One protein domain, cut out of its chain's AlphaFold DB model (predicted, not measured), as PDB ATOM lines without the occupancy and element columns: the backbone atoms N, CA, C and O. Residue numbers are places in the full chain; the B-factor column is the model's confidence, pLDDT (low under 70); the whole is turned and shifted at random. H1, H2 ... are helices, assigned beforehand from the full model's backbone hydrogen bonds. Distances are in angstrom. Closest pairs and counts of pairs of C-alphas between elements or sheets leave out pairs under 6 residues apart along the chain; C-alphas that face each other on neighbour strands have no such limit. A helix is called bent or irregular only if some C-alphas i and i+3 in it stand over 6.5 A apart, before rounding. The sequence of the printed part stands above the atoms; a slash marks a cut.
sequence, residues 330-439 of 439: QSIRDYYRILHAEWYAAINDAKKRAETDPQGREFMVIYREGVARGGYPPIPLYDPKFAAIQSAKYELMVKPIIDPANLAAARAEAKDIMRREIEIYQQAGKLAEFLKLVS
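What this domain is: This is residues 330 to 439 of the 439 residues of the protein "Phosphoribosylaminoimidazolesuccinocarboxamide synthase" of Deltaproteobacteria bacterium (UniProt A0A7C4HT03). A long helical hairpin, H4 and H5, makes one end of this elongated domain, and a smaller pair of crossed helices, H2 and H3, makes the other; the short helix H1 sits in the middle between them, and H6 turns off at a corner after H5. The two ends are joined through H1 and through the long link, residues 373 to 383, which runs back from H3 to H4. The printed part has 110 residues with six named helices, H1 to H6 in order along the chain, and no named strand: the class is all helix. The whole is loose, with a radius of gyration of the C-alphas of 18.6 A, and spans 60 by 31 by 24 A.

Where its parts are: H1 is residues 330 to 339, 14.0 A from first to last C-alpha, and begins with C-alpha 330 at (332.790, 255.082, 314.507). H2 is residues 341 to 355, 21.4 A long, and H3 is residues 363 to 372, 14.3 A. H4 is residues 384 to 402, 26.0 A long, with a kink of 27 degrees near residue 396; it is irregular, but only just: C-alphas 397 and 400 are 6.7 A apart. H5, residues 404 to 427, is the longest helix at 35.4 A, with C-alpha 404 at (349.854, 235.477, 308.250). It has a kink of 43 degrees near residue 411 and is irregular, with C-alphas 405 and 408 7.2 A apart. H6 is residues 431 to 438, 10.4 A, and ends with C-alpha 438 at (340.773, 261.908, 317.235).

How they stand to each other: H1 and H2 are close but not clearly touching, about perpendicular at 74 degrees; their closest C-alphas, Arg 337 and Tyr 344, are 5.7 A apart. H2 and H3 touch at a steep tilt of 53 degrees, opposite ways, with the closest C-alphas, Ala 354 and Phe 363, 4.9 A apart. H3 and H4 are apart. H4 and H5 form a helical hairpin: they touch at a shallow tilt of 15 degrees, opposite ways, and their closest C-alphas, Pro 400 and Leu 407, are 4.9 A apart. H5, with residues 422 to 425 alone, only just touches H6, only at the corner, with the closest C-alphas, Tyr 425 and Leu 431, 4.8 A apart. H6 only just touches H1, with 3 pairs of C-alphas within 8 A, the closest being Ile 338 and Glu 433 at 6.8 A. H1 and H4 are near each other. In H1, H2 and H3 every O i to N i+4 pair is within hydrogen-bond range; in H4 it is 13 of 15, in H5 15 of 20 and in H6 3 of 4.

The domain as a whole: The two C-alphas farthest apart, those of Pro 358 and Ala 405, are 60.0 A apart. The printed part has no cut and ends at Ser 439, the chain's last residue. The link from H3 to H4 is long, that from H2 to H3 is short, and the other three are tight. The mean pLDDT of the printed part is 95.0, and no printed residue is under 70.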
ATOM      1  N   GLN A 330     332.576 253.734 313.983       95.44
ATOM      2  CA  GLN A 330     332.790 255.082 314.507       95.44
ATOM      3  C   GLN A 330     333.344 256.059 313.452       95.44
ATOM      4  O   GLN A 330     332.857 257.183 313.403       95.44
ATOM      5  N   SER A 331     334.229 255.623 312.545       96.56
ATOM      6  CA  SER A 331     334.742 256.467 311.446       96.56
ATOM      7  C   SER A 331     333.606 257.008 310.562       96.56
ATOM      8  O   SER A 331     333.572 258.185 310.208       96.56
ATOM      9  N   ILE A 332     332.593 256.176 310.302       96.56
ATOM     10  CA  ILE A 332     331.410 256.553 309.516       96.56
ATOM     11  C   ILE A 332     330.497 257.502 310.304       96.56
ATOM     12  O   ILE A 332     329.951 258.449 309.739       96.56
ATOM     13  N   ARG A 333     330.345 257.297 311.621       96.06
ATOM     14  CA  ARG A 333     329.608 258.245 312.479       96.06
ATOM     15  C   ARG A 333     330.275 259.622 312.477       96.06
ATOM     16  O   ARG A 333     329.575 260.628 312.392       96.06
ATOM     17  N   ASP A 334     331.600 259.666 312.556       96.19
ATOM     18  CA  ASP A 334     332.359 260.916 312.552       96.19
ATOM     19  C   ASP A 334     332.273 261.625 311.196       96.19
ATOM     20  O   ASP A 334     332.011 262.827 311.170       96.19
ATOM     21  N   TYR A 335     332.337 260.877 310.090       97.62
ATOM     22  CA  TYR A 335     332.110 261.393 308.736       97.62
ATOM     23  C   TYR A 335     330.788 262.156 308.627       97.62
ATOM     24  O   TYR A 335     330.777 263.329 308.254       97.62
ATOM     25  N   TYR A 336     329.674 261.530 309.016       97.31
ATOM     26  CA  TYR A 336     328.368 262.185 308.952       97.31
ATOM     27  C   TYR A 336     328.250 263.351 309.931       97.31
ATOM     28  O   TYR A 336     327.705 264.393 309.583       97.31
ATOM     29  N   ARG A 337     328.775 263.207 311.151       96.06
ATOM     30  CA  ARG A 337     328.712 264.272 312.157       96.06
ATOM     31  C   ARG A 337     329.458 265.534 311.719       96.06
ATOM     32  O   ARG A 337     329.026 266.627 312.072       96.06
ATOM     33  N   ILE A 338     330.566 265.383 310.997       96.88
ATOM     34  CA  ILE A 338     331.448 266.494 310.625       96.88
ATOM     35  C   ILE A 338     331.090 267.058 309.252       96.88
ATOM     36  O   ILE A 338     330.916 268.268 309.110       96.88
ATOM     37  N   LEU A 339     330.976 266.201 308.234       97.75
ATOM     38  CA  LEU A 339     330.733 266.649 306.860       97.75
ATOM     39  C   LEU A 339     329.254 266.928 306.584       97.75
ATOM     40  O   LEU A 339     328.942 267.726 305.707       97.75
ATOM     41  N   HIS A 340     328.352 266.328 307.365       97.31
ATOM     42  CA  HIS A 340     326.901 266.468 307.225       97.31
ATOM     43  C   HIS A 340     326.261 266.965 308.530       97.31
ATOM     44  O   HIS A 340     325.222 266.470 308.972       97.31
ATOM     45  N   ALA A 341     326.902 267.948 309.172       96.69
ATOM     46  CA  ALA A 341     326.533 268.443 310.499       96.69
ATOM     47  C   ALA A 341     325.078 268.943 310.597       96.69
ATOM     48  O   ALA A 341     324.418 268.697 311.606       96.69
ATOM     49  N   GLU A 342     324.553 269.589 309.550       97.25
ATOM     50  CA  GLU A 342     323.155 270.047 309.495       97.25
ATOM     51  C   GLU A 342     322.168 268.876 309.516       97.25
ATOM     52  O   GLU A 342     321.182 268.893 310.254       97.25
ATOM     53  N   TRP A 343     322.464 267.818 308.758       97.69
ATOM     54  CA  TRP A 343     321.668 266.597 308.777       97.69
ATOM     55  C   TRP A 343     321.727 265.909 310.134       97.69
ATOM     56  O   TRP A 343     320.695 265.541 310.693       97.69
ATOM     57  N   TYR A 344     322.922 265.790 310.711       97.19
ATOM     58  CA  TYR A 344     323.073 265.208 312.037       97.19
ATOM     59  C   TYR A 344     322.301 266.005 313.106       97.19
ATOM     60  O   TYR A 344     321.660 265.417 313.980       97.19
ATOM     61  N   ALA A 345     322.302 267.339 313.020       97.38
ATOM     62  CA  ALA A 345     321.501 268.198 313.888       97.38
ATOM     63  C   ALA A 345     319.993 267.958 313.708       97.38
ATOM     64  O   ALA A 345     319.285 267.833 314.706       97.38
ATOM     65  N   ALA A 346     319.515 267.814 312.468       97.62
ATOM     66  CA  ALA A 346     318.116 267.510 312.168       97.62
ATOM     67  C   ALA A 346     317.665 266.151 312.726       97.62
ATOM     68  O   ALA A 346     316.581 266.055 313.300       97.62
ATOM     69  N   ILE A 347     318.504 265.111 312.630       96.94
ATOM     70  CA  ILE A 347     318.218 263.806 313.247       96.94
ATOM     71  C   ILE A 347     318.086 263.936 314.767       96.94
ATOM     72  O   ILE A 347     317.139 263.411 315.350       96.94
ATOM     73  N   ASN A 348     318.996 264.665 315.421       95.62
ATOM     74  CA  ASN A 348     318.923 264.869 316.868       95.62
ATOM     75  C   ASN A 348     317.708 265.716 317.286       95.62
ATOM     76  O   ASN A 348     317.121 265.446 318.331       95.62
ATOM     77  N   ASP A 349     317.318 266.719 316.495       96.38
ATOM     78  CA  ASP A 349     316.095 267.498 316.734       96.38
ATOM     79  C   ASP A 349     314.845 266.614 316.605       96.38
ATOM     80  O   ASP A 349     313.988 266.621 317.485       96.38
ATOM     81  N   ALA A 350     314.776 265.780 315.564       95.56
ATOM     82  CA  ALA A 350     313.675 264.841 315.376       95.56
ATOM     83  C   ALA A 350     313.559 263.833 316.533       95.56
ATOM     84  O   ALA A 350     312.447 263.572 316.992       95.56
ATOM     85  N   LYS A 351     314.686 263.310 317.044       93.25
ATOM     86  CA  LYS A 351     314.709 262.423 318.223       93.25
ATOM     87  C   LYS A 351     314.151 263.113 319.470       93.25
ATOM     88  O   LYS A 351     313.208 262.610 320.069       93.25
ATOM     89  N   LYS A 352     314.623 264.325 319.781       92.88
ATOM     90  CA  LYS A 352     314.116 265.119 320.918       92.88
ATOM     91  C   LYS A 352     312.621 265.426 320.815       92.88
ATOM     92  O   LYS A 352     311.912 265.440 321.817       92.88
ATOM     93  N   ARG A 353     312.129 265.692 319.603       92.50
ATOM     94  CA  ARG A 353     310.694 265.908 319.372       92.50
ATOM     95  C   ARG A 353     309.892 264.633 319.599       92.50
ATOM     96  O   ARG A 353     308.826 264.720 320.190       92.50
ATOM     97  N   ALA A 354     310.405 263.478 319.177       90.25
ATOM     98  CA  ALA A 354     309.742 262.191 319.382       90.25
ATOM     99  C   ALA A 354     309.592 261.838 320.869       90.25
ATOM    100  O   ALA A 354     308.535 261.364 321.270       90.25
ATOM    101  N   GLU A 355     310.597 262.144 321.699       85.69
ATOM    102  CA  GLU A 355     310.566 261.907 323.156       85.69
ATOM    103  C   GLU A 355     309.375 262.582 323.859       85.69
ATOM    104  O   GLU A 355     308.900 262.099 324.885       85.69
ATOM    105  N   THR A 356     308.893 263.704 323.318       85.81
ATOM    106  CA  THR A 356     307.805 264.507 323.901       85.81
ATOM    107  C   THR A 356     306.572 264.581 323.002       85.81
ATOM    108  O   THR A 356     305.648 265.343 323.289       85.81
ATOM    109  N   ASP A 357     306.533 263.796 321.920       82.75
ATOM    110  CA  ASP A 357     305.434 263.813 320.961       82.75
ATOM    111  C   ASP A 357     304.170 263.208 321.602       82.75
ATOM    112  O   ASP A 357     304.162 262.022 321.941       82.75
ATOM    113  N   PRO A 358     303.070 263.973 321.755       79.31
ATOM    114  CA  PRO A 358     301.866 263.481 322.428       79.31
ATOM    115  C   PRO A 358     301.183 262.309 321.715       79.31
ATOM    116  O   PRO A 358     300.381 261.607 322.324       79.31
ATOM    117  N   GLN A 359     301.465 262.110 320.424       83.00
ATOM    118  CA  GLN A 359     300.939 261.001 319.631       83.00
ATOM    119  C   GLN A 359     301.887 259.789 319.644       83.00
ATOM    120  O   GLN A 359     301.572 258.767 319.040       83.00
ATOM    121  N   GLY A 360     303.040 259.889 320.317       81.56
ATOM    122  CA  GLY A 360     304.045 258.831 320.393       81.56
ATOM    123  C   GLY A 360     304.670 258.494 319.038       81.56
ATOM    124  O   GLY A 360     305.042 257.344 318.810       81.56
ATOM    125  N   ARG A 361     304.733 259.463 318.113       85.94
ATOM    126  CA  ARG A 361     305.286 259.239 316.769       85.94
ATOM    127  C   ARG A 361     306.779 258.926 316.834       85.94
ATOM    128  O   ARG A 361     307.535 259.593 317.534       85.94
ATOM    129  N   GLU A 362     307.218 257.965 316.023       88.50
ATOM    130  CA  GLU A 362     308.641 257.659 315.866       88.50
ATOM    131  C   GLU A 362     309.406 258.839 315.252       88.50
ATOM    132  O   GLU A 362     308.917 259.525 314.346       88.50
ATOM    133  N   PHE A 363     310.657 259.033 315.674       93.75
ATOM    134  CA  PHE A 363     311.473 260.160 315.216       93.75
ATOM    135  C   PHE A 363     311.669 260.190 313.693       93.75
ATOM    136  O   PHE A 363     311.751 261.268 313.107       93.75
ATOM    137  N   MET A 364     311.685 259.030 313.023       94.50
ATOM    138  CA  MET A 364     311.804 258.962 311.564       94.50
ATOM    139  C   MET A 364     310.566 259.491 310.835       94.50
ATOM    140  O   MET A 364     310.697 259.998 309.720       94.50
ATOM    141  N   VAL A 365     309.380 259.422 311.447       95.31
ATOM    142  CA  VAL A 365     308.165 260.051 310.906       95.31
ATOM    143  C   VAL A 365     308.312 261.570 310.972       95.31
ATOM    144  O   VAL A 365     308.177 262.243 309.951       95.31
ATOM    145  N   ILE A 366     308.693 262.095 312.142       95.81
ATOM    146  CA  ILE A 366     308.925 263.531 312.363       95.81
ATOM    147  C   ILE A 366     310.004 264.063 311.411       95.81
ATOM    148  O   ILE A 366     309.827 265.108 310.784       95.81
ATOM    149  N   TYR A 367     311.102 263.323 311.255       96.88
ATOM    150  CA  TYR A 367     312.183 263.683 310.346       96.88
ATOM    151  C   TYR A 367     311.710 263.754 308.886       96.88
ATOM    152  O   TYR A 367     311.942 264.760 308.217       96.88
ATOM    153  N   ARG A 368     310.997 262.733 308.388       96.88
ATOM    154  CA  ARG A 368     310.491 262.708 307.002       96.88
ATOM    155  C   ARG A 368     309.507 263.843 306.720       96.88
ATOM    156  O   ARG A 368     309.576 264.445 305.651       96.88
ATOM    157  N   GLU A 369     308.634 264.175 307.671       96.38
ATOM    158  CA  GLU A 369     307.751 265.344 307.566       96.38
ATOM    159  C   GLU A 369     308.545 266.655 307.511       96.38
ATOM    160  O   GLU A 369     308.234 267.532 306.704       96.38
ATOM    161  N   GLY A 370     309.582 266.786 308.343       96.94
ATOM    162  CA  GLY A 370     310.470 267.947 308.337       96.94
ATOM    163  C   GLY A 370     311.199 268.120 307.004       96.94
ATOM    164  O   GLY A 370     311.261 269.238 306.492       96.94
ATOM    165  N   VAL A 371     311.660 267.027 306.386       97.44
ATOM    166  CA  VAL A 371     312.244 267.045 305.032       97.44
ATOM    167  C   VAL A 371     311.204 267.460 303.988       97.44
ATOM    168  O   VAL A 371     311.466 268.355 303.190       97.44
ATOM    169  N   ALA A 372     310.002 266.875 304.017       97.62
ATOM    170  CA  ALA A 372     308.937 267.187 303.058       97.62
ATOM    171  C   ALA A 372     308.489 268.660 303.102       97.62
ATOM    172  O   ALA A 372     308.044 269.205 302.095       97.62
ATOM    173  N   ARG A 373     308.622 269.315 304.262       96.88
ATOM    174  CA  ARG A 373     308.314 270.741 304.461       96.88
ATOM    175  C   ARG A 373     309.514 271.668 304.231       96.88
ATOM    176  O   ARG A 373     309.374 272.872 304.416       96.88
ATOM    177  N   GLY A 374     310.683 271.131 303.872       95.88
ATOM    178  CA  GLY A 374     311.918 271.897 303.671       95.88
ATOM    179  C   GLY A 374     312.588 272.393 304.959       95.88
ATOM    180  O   GLY A 374     313.466 273.244 304.894       95.88
ATOM    181  N   GLY A 375     312.181 271.886 306.129       95.50
ATOM    182  CA  GLY A 375     312.747 272.256 307.431       95.50
ATOM    183  C   GLY A 375     313.968 271.429 307.847       95.50
ATOM    184  O   GLY A 375     314.732 271.873 308.699       95.50
ATOM    185  N   TYR A 376     314.164 270.249 307.250       98.06
ATOM    186  CA  TYR A 376     315.339 269.398 307.458       98.06
ATOM    187  C   TYR A 376     315.989 269.017 306.123       98.06
ATOM    188  O   TYR A 376     315.275 268.806 305.139       98.06
ATOM    189  N   PRO A 377     317.324 268.855 306.075       97.56
ATOM    190  CA  PRO A 377     317.990 268.310 304.900       97.56
ATOM    191  C   PRO A 377     317.665 266.814 304.730       97.56
ATOM    192  O   PRO A 377     317.487 266.103 305.731       97.56
ATOM    193  N   PRO A 378     317.612 266.305 303.484       96.81
ATOM    194  CA  PRO A 378     317.453 264.876 303.221       96.81
ATOM    195  C   PRO A 378     318.666 264.079 303.721       96.81
ATOM    196  O   PRO A 378     319.699 264.648 304.078       96.81
ATOM    197  N   ILE A 379     318.543 262.750 303.737       95.75
ATOM    198  CA  ILE A 379     319.650 261.861 304.109       95.75
ATOM    199  C   ILE A 379     320.790 262.055 303.094       95.75
ATOM    200  O   ILE A 379     320.550 261.874 301.896       95.75
ATOM    201  N   PRO A 380     322.007 262.426 303.533       96.19
ATOM    202  CA  PRO A 380     323.119 262.659 302.631       96.19
ATOM    203  C   PRO A 380     323.536 261.377 301.918       96.19
ATOM    204  O   PRO A 380     323.527 260.294 302.504       96.19
ATOM    205  N   LEU A 381     323.961 261.516 300.664       95.00
ATOM    206  CA  LEU A 381     324.592 260.420 299.938       95.00
ATOM    207  C   LEU A 381     325.975 260.133 300.529       95.00
ATOM    208  O   LEU A 381     326.741 261.049 300.834       95.00
ATOM    209  N   TYR A 382     326.299 258.850 300.661       95.75
ATOM    210  CA  TYR A 382     327.595 258.416 301.163       95.75
ATOM    211  C   TYR A 382     328.671 258.548 300.080       95.75
ATOM    212  O   TYR A 382     328.527 257.980 298.997       95.75
ATOM    213  N   ASP A 383     329.744 259.294 300.362       96.88
ATOM    214  CA  ASP A 383     330.826 259.525 299.398       96.88
ATOM    215  C   ASP A 383     331.537 258.204 299.032       96.88
ATOM    216  O   ASP A 383     332.138 257.570 299.911       96.88
ATOM    217  N   PRO A 384     331.548 257.802 297.745       96.69
ATOM    218  CA  PRO A 384     332.239 256.599 297.290       96.69
ATOM    219  C   PRO A 384     333.734 256.562 297.636       96.69
ATOM    220  O   PRO A 384     334.277 255.484 297.877       96.69
ATOM    221  N   LYS A 385     334.416 257.716 297.698       96.69
ATOM    222  CA  LYS A 385     335.832 257.784 298.099       96.69
ATOM    223  C   LYS A 385     336.003 257.395 299.560       96.69
ATOM    224  O   LYS A 385     336.907 256.630 299.894       96.69
ATOM    225  N   PHE A 386     335.116 257.881 300.425       97.88
ATOM    226  CA  PHE A 386     335.138 257.529 301.837       97.88
ATOM    227  C   PHE A 386     334.733 256.063 302.052       97.88
ATOM    228  O   PHE A 386     335.376 255.363 302.834       97.88
ATOM    229  N   ALA A 387     333.757 255.555 301.289       97.50
ATOM    230  CA  ALA A 387     333.383 254.138 301.282       97.50
ATOM    231  C   ALA A 387     334.561 253.223 300.905       97.50
ATOM    232  O   ALA A 387     334.789 252.200 301.555       97.50
ATOM    233  N   ALA A 388     335.350 253.607 299.896       97.81
ATOM    234  CA  ALA A 388     336.544 252.869 299.488       97.81
ATOM    235  C   ALA A 388     337.621 252.838 300.587       97.81
ATOM    236  O   ALA A 388     338.268 251.809 300.779       97.81
ATOM    237  N   ILE A 389     337.780 253.924 301.356       98.12
ATOM    238  CA  ILE A 389     338.671 253.948 302.529       98.12
ATOM    239  C   ILE A 389     338.188 252.951 303.589       98.12
ATOM    240  O   ILE A 389     338.997 252.180 304.102       98.12
ATOM    241  N   GLN A 390     336.882 252.901 303.885       97.94
ATOM    242  CA  GLN A 390     336.348 251.934 304.856       97.94
ATOM    243  C   GLN A 390     336.524 250.484 304.387       97.94
ATOM    244  O   GLN A 390     336.893 249.620 305.180       97.94
ATOM    245  N   SER A 391     336.334 250.218 303.092       97.44
ATOM    246  CA  SER A 391     336.602 248.901 302.501       97.44
ATOM    247  C   SER A 391     338.074 248.498 302.670       97.44
ATOM    248  O   SER A 391     338.364 247.415 303.179       97.44
ATOM    249  N   ALA A 392     339.007 249.410 302.367       97.75
ATOM    250  CA  ALA A 392     340.440 249.178 302.541       97.75
ATOM    251  C   ALA A 392     340.820 248.910 304.008       97.75
ATOM    252  O   ALA A 392     341.652 248.047 304.277       97.75
ATOM    253  N   LYS A 393     340.184 249.591 304.972       97.50
ATOM    254  CA  LYS A 393     340.372 249.327 306.410       97.50
ATOM    255  C   LYS A 393     339.984 247.899 306.793       97.50
ATOM    256  O   LYS A 393     340.704 247.258 307.556       97.50
ATOM    257  N   TYR A 394     338.864 247.393 306.276       96.75
ATOM    258  CA  TYR A 394     338.436 246.016 306.534       96.75
ATOM    259  C   TYR A 394     339.351 245.000 305.857       96.75
ATOM    260  O   TYR A 394     339.721 244.002 306.471       96.75
ATOM    261  N   GLU A 395     339.772 245.272 304.623       96.75
ATOM    262  CA  GLU A 395     340.694 244.404 303.897       96.75
ATOM    263  C   GLU A 395     342.045 244.300 304.612       96.75
ATOM    264  O   GLU A 395     342.575 243.201 304.769       96.75
ATOM    265  N   LEU A 396     342.550 245.416 305.139       96.38
ATOM    266  CA  LEU A 396     343.776 245.470 305.932       96.38
ATOM    267  C   LEU A 396     343.753 244.510 307.130       96.38
ATOM    268  O   LEU A 396     344.746 243.836 307.394       96.38
ATOM    269  N   MET A 397     342.623 244.436 307.839       95.38
ATOM    270  CA  MET A 397     342.450 243.524 308.975       95.38
ATOM    271  C   MET A 397     342.350 242.062 308.543       95.38
ATOM    272  O   MET A 397     342.752 241.173 309.286       95.38
ATOM    273  N   VAL A 398     341.817 241.808 307.348       96.75
ATOM    274  CA  VAL A 398     341.568 240.462 306.829       96.75
ATOM    275  C   VAL A 398     342.805 239.837 306.181       96.75
ATOM    276  O   VAL A 398     342.988 238.627 306.305       96.75
ATOM    277  N   LYS A 399     343.682 240.619 305.531       96.25
ATOM    278  CA  LYS A 399     344.886 240.091 304.850       96.25
ATOM    279  C   LYS A 399     345.707 239.130 305.735       96.25
ATOM    280  O   LYS A 399     345.999 238.034 305.259       96.25
ATOM    281  N   PRO A 400     346.031 239.458 307.006       95.56
ATOM    282  CA  PRO A 400     346.808 238.570 307.874       95.56
ATOM    283  C   PRO A 400     346.010 237.380 308.428       95.56
ATOM    284  O   PRO A 400     346.610 236.415 308.890       95.56
ATOM    285  N   ILE A 401     344.671 237.446 308.403       95.00
ATOM    286  CA  ILE A 401     343.790 236.329 308.783       95.00
ATOM    287  C   ILE A 401     343.813 235.256 307.691       95.00
ATOM    288  O   ILE A 401     343.841 234.068 308.001       95.00
ATOM    289  N   ILE A 402     343.791 235.676 306.422       94.88
ATOM    290  CA  ILE A 402     343.863 234.768 305.268       94.88
ATOM    291  C   ILE A 402     345.266 234.171 305.152       94.88
ATOM    292  O   ILE A 402     345.407 232.962 304.990       94.88
ATOM    293  N   ASP A 403     346.294 235.013 305.239       94.81
ATOM    294  CA  ASP A 403     347.686 234.582 305.178       94.81
ATOM    295  C   ASP A 403     348.538 235.419 306.150       94.81
ATOM    296  O   ASP A 403     348.781 236.608 305.891       94.81
ATOM    297  N   PRO A 404     349.024 234.810 307.250       93.75
ATOM    298  CA  PRO A 404     349.854 235.477 308.250       93.75
ATOM    299  C   PRO A 404     351.108 236.165 307.692       93.75
ATOM    300  O   PRO A 404     351.590 237.121 308.307       93.75
ATOM    301  N   ALA A 405     351.624 235.751 306.526       95.50
ATOM    302  CA  ALA A 405     352.764 236.406 305.879       95.50
ATOM    303  C   ALA A 405     352.475 237.876 305.512       95.50
ATOM    304  O   ALA A 405     353.395 238.695 305.432       95.50
ATOM    305  N   ASN A 406     351.199 238.251 305.371       95.75
ATOM    306  CA  ASN A 406     350.788 239.617 305.052       95.75
ATOM    307  C   ASN A 406     350.812 240.581 306.245       95.75
ATOM    308  O   ASN A 406     350.587 241.776 306.050       95.75
ATOM    309  N   LEU A 407     351.086 240.121 307.471       93.50
ATOM    310  CA  LEU A 407     351.005 240.964 308.670       93.50
ATOM    311  C   LEU A 407     351.906 242.207 308.596       93.50
ATOM    312  O   LEU A 407     351.463 243.319 308.888       93.50
ATOM    313  N   ALA A 408     353.167 242.035 308.192       92.81
ATOM    314  CA  ALA A 408     354.114 243.146 308.106       92.81
ATOM    315  C   ALA A 408     353.696 244.171 307.038       92.81
ATOM    316  O   ALA A 408     353.737 245.377 307.287       92.81
ATOM    317  N   ALA A 409     353.238 243.689 305.878       92.94
ATOM    318  CA  ALA A 409     352.751 244.534 304.794       92.94
ATOM    319  C   ALA A 409     351.479 245.301 305.198       92.94
ATOM    320  O   ALA A 409     351.407 246.512 304.997       92.94
ATOM    321  N   ALA A 410     350.522 244.630 305.848       92.69
ATOM    322  CA  ALA A 410     349.297 245.256 306.342       92.69
ATOM    323  C   ALA A 410     349.596 246.361 307.371       92.69
ATOM    324  O   ALA A 410     349.054 247.461 307.296       92.69
ATOM    325  N   ARG A 411     350.532 246.134 308.300       89.19
ATOM    326  CA  ARG A 411     350.945 247.174 309.260       89.19
ATOM    327  C   ARG A 411     351.584 248.390 308.584       89.19
ATOM    328  O   ARG A 411     351.371 249.514 309.035       89.19
ATOM    329  N   ALA A 412     352.348 248.188 307.510       89.12
ATOM    330  CA  ALA A 412     352.935 249.290 306.748       89.12
ATOM    331  C   ALA A 412     351.868 250.094 305.978       89.12
ATOM    332  O   ALA A 412     351.898 251.325 305.983       89.12
ATOM    333  N   GLU A 413     350.896 249.408 305.373       94.06
ATOM    334  CA  GLU A 413     349.800 250.012 304.606       94.06
ATOM    335  C   GLU A 413     348.807 250.795 305.488       94.06
ATOM    336  O   GLU A 413     348.220 251.782 305.035       94.06
ATOM    337  N   ALA A 414     348.671 250.431 306.770       94.56
ATOM    338  CA  ALA A 414     347.781 251.097 307.726       94.56
ATOM    339  C   ALA A 414     347.955 252.626 307.753       94.56
ATOM    340  O   ALA A 414     346.970 253.367 307.779       94.56
ATOM    341  N   LYS A 415     349.208 253.104 307.716       92.50
ATOM    342  CA  LYS A 415     349.533 254.539 307.764       92.50
ATOM    343  C   LYS A 415     348.997 255.300 306.559       92.50
ATOM    344  O   LYS A 415     348.482 256.404 306.717       92.50
ATOM    345  N   ASP A 416     349.079 254.710 305.370       94.75
ATOM    346  CA  ASP A 416     348.556 255.336 304.159       94.75
ATOM    347  C   ASP A 416     347.024 255.434 304.187       94.75
ATOM    348  O   ASP A 416     346.469 256.491 303.893       94.75
ATOM    349  N   ILE A 417     346.336 254.371 304.616       97.00
ATOM    350  CA  ILE A 417     344.872 254.372 304.768       97.00
ATOM    351  C   ILE A 417     344.428 255.448 305.771       97.00
ATOM    352  O   ILE A 417     343.486 256.196 305.504       97.00
ATOM    353  N   MET A 418     345.120 255.555 306.909       97.31
ATOM    354  CA  MET A 418     344.852 256.583 307.918       97.31
ATOM    355  C   MET A 418     345.066 257.998 307.374       97.31
ATOM    356  O   MET A 418     344.218 258.865 307.579       97.31
ATOM    357  N   ARG A 419     346.154 258.224 306.629       96.00
ATOM    358  CA  ARG A 419     346.434 259.509 305.973       96.00
ATOM    359  C   ARG A 419     345.350 259.884 304.963       96.00
ATOM    360  O   ARG A 419     344.881 261.018 304.991       96.00
ATOM    361  N   ARG A 420     344.905 258.942 304.127       97.25
ATOM    362  CA  ARG A 420     343.821 259.174 303.158       97.25
ATOM    363  C   ARG A 420     342.521 259.612 303.832       97.25
ATOM    364  O   ARG A 420     341.826 260.468 303.297       97.25
ATOM    365  N   GLU A 421     342.191 259.070 305.006       97.94
ATOM    366  CA  GLU A 421     341.025 259.534 305.771       97.94
ATOM    367  C   GLU A 421     341.202 260.963 306.295       97.94
ATOM    368  O   GLU A 421     340.288 261.775 306.169       97.94
ATOM    369  N   ILE A 422     342.378 261.294 306.838       97.88
ATOM    370  CA  ILE A 422     342.695 262.657 307.295       97.88
ATOM    371  C   ILE A 422     342.561 263.661 306.135       97.88
ATOM    372  O   ILE A 422     341.955 264.722 306.298       97.88
ATOM    373  N   GLU A 423     343.056 263.301 304.947       97.19
ATOM    374  CA  GLU A 423     342.990 264.132 303.739       97.19
ATOM    375  C   GLU A 423     341.550 264.463 303.314       97.19
ATOM    376  O   GLU A 423     341.312 265.573 302.838       97.19
ATOM    377  N   ILE A 424     340.572 263.571 303.536       98.06
ATOM    378  CA  ILE A 424     339.149 263.858 303.264       98.06
ATOM    379  C   ILE A 424     338.672 265.055 304.093       98.06
ATOM    380  O   ILE A 424     338.076 265.993 303.557       98.06
ATOM    381  N   TYR A 425     338.967 265.063 305.394       98.12
ATOM    382  CA  TYR A 425     338.575 266.170 306.268       98.12
ATOM    383  C   TYR A 425     339.373 267.441 305.972       98.12
ATOM    384  O   TYR A 425     338.826 268.539 306.068       98.12
ATOM    385  N   GLN A 426     340.640 267.319 305.577       97.19
ATOM    386  CA  GLN A 426     341.454 268.458 305.156       97.19
ATOM    387  C   GLN A 426     340.901 269.126 303.895       97.19
ATOM    388  O   GLN A 426     340.703 270.340 303.889       97.19
ATOM    389  N   GLN A 427     340.582 268.347 302.860       97.25
ATOM    390  CA  GLN A 427     340.009 268.851 301.607       97.25
ATOM    391  C   GLN A 427     338.629 269.485 301.811       97.25
ATOM    392  O   GLN A 427     338.292 270.450 301.131       97.25
ATOM    393  N   ALA A 428     337.854 268.991 302.779       97.25
ATOM    394  CA  ALA A 428     336.568 269.571 303.151       97.25
ATOM    395  C   ALA A 428     336.678 270.835 304.032       97.25
ATOM    396  O   ALA A 428     335.651 271.403 304.401       97.25
ATOM    397  N   GLY A 429     337.886 271.271 304.418       97.69
ATOM    398  CA  GLY A 429     338.076 272.390 305.354       97.69
ATOM    399  C   GLY A 429     337.639 272.068 306.791       97.69
ATOM    400  O   GLY A 429     337.355 272.966 307.581       97.69
ATOM    401  N   LYS A 430     337.567 270.778 307.134       97.81
ATOM    402  CA  LYS A 430     336.991 270.228 308.370       97.81
ATOM    403  C   LYS A 430     338.010 269.510 309.259       97.81
ATOM    404  O   LYS A 430     337.642 268.907 310.266       97.81
ATOM    405  N   LEU A 431     339.300 269.616 308.935       96.88
ATOM    406  CA  LEU A 431     340.385 268.960 309.669       96.88
ATOM    407  C   LEU A 431     340.394 269.312 311.162       96.88
ATOM    408  O   LEU A 431     340.517 268.423 311.995       96.88
ATOM    409  N   ALA A 432     340.201 270.582 311.524       95.62
ATOM    410  CA  ALA A 432     340.193 270.995 312.929       95.62
ATOM    411  C   ALA A 432     339.036 270.369 313.731       95.62
ATOM    412  O   ALA A 432     339.195 270.066 314.911       95.62
ATOM    413  N   GLU A 433     337.871 270.174 313.107       95.62
ATOM    414  CA  GLU A 433     336.719 269.502 313.723       95.62
ATOM    415  C   GLU A 433     336.981 268.005 313.887       95.62
ATOM    416  O   GLU A 433     336.655 267.446 314.931       95.62
ATOM    417  N   PHE A 434     337.631 267.386 312.898       96.12
ATOM    418  CA  PHE A 434     338.067 265.997 312.973       96.12
ATOM    419  C   PHE A 434     339.103 265.776 314.075       96.12
ATOM    420  O   PHE A 434     338.867 264.959 314.962       96.12
ATOM    421  N   LEU A 435     340.194 266.549 314.095       94.44
ATOM    422  CA  LEU A 435     341.265 266.399 315.085       94.44
ATOM    423  C   LEU A 435     340.756 266.539 316.526       94.44
ATOM    424  O   LEU A 435     341.153 265.754 317.372       94.44
ATOM    425  N   LYS A 436     339.786 267.422 316.810       92.12
ATOM    426  CA  LYS A 436     339.151 267.509 318.147       92.12
ATOM    427  C   LYS A 436     338.551 266.190 318.647       92.12
ATOM    428  O   LYS A 436     338.317 266.046 319.842       92.12
ATOM    429  N   LEU A 437     338.213 265.278 317.740       91.19
ATOM    430  CA  LEU A 437     337.658 263.977 318.082       91.19
ATOM    431  C   LEU A 437     338.740 262.923 318.243       91.19
ATOM    432  O   LEU A 437     338.570 262.060 319.094       91.19
ATOM    433  N   VAL A 438     339.800 262.993 317.432       92.56
ATOM    434  CA  VAL A 438     340.773 261.908 317.235       92.56
ATOM    435  C   VAL A 438     342.177 262.183 317.770       92.56
ATOM    436  O   VAL A 438     343.017 261.293 317.671       92.56
ATOM    437  N   SER A 439     342.455 263.371 318.312       87.88
ATOM    438  CA  SER A 439     343.759 263.744 318.891       87.88
ATOM    439  C   SER A 439     343.667 264.127 320.354       87.88
ATOM    440  O   SER A 439     342.684 264.833 320.684       87.88
TER     441      SER A 439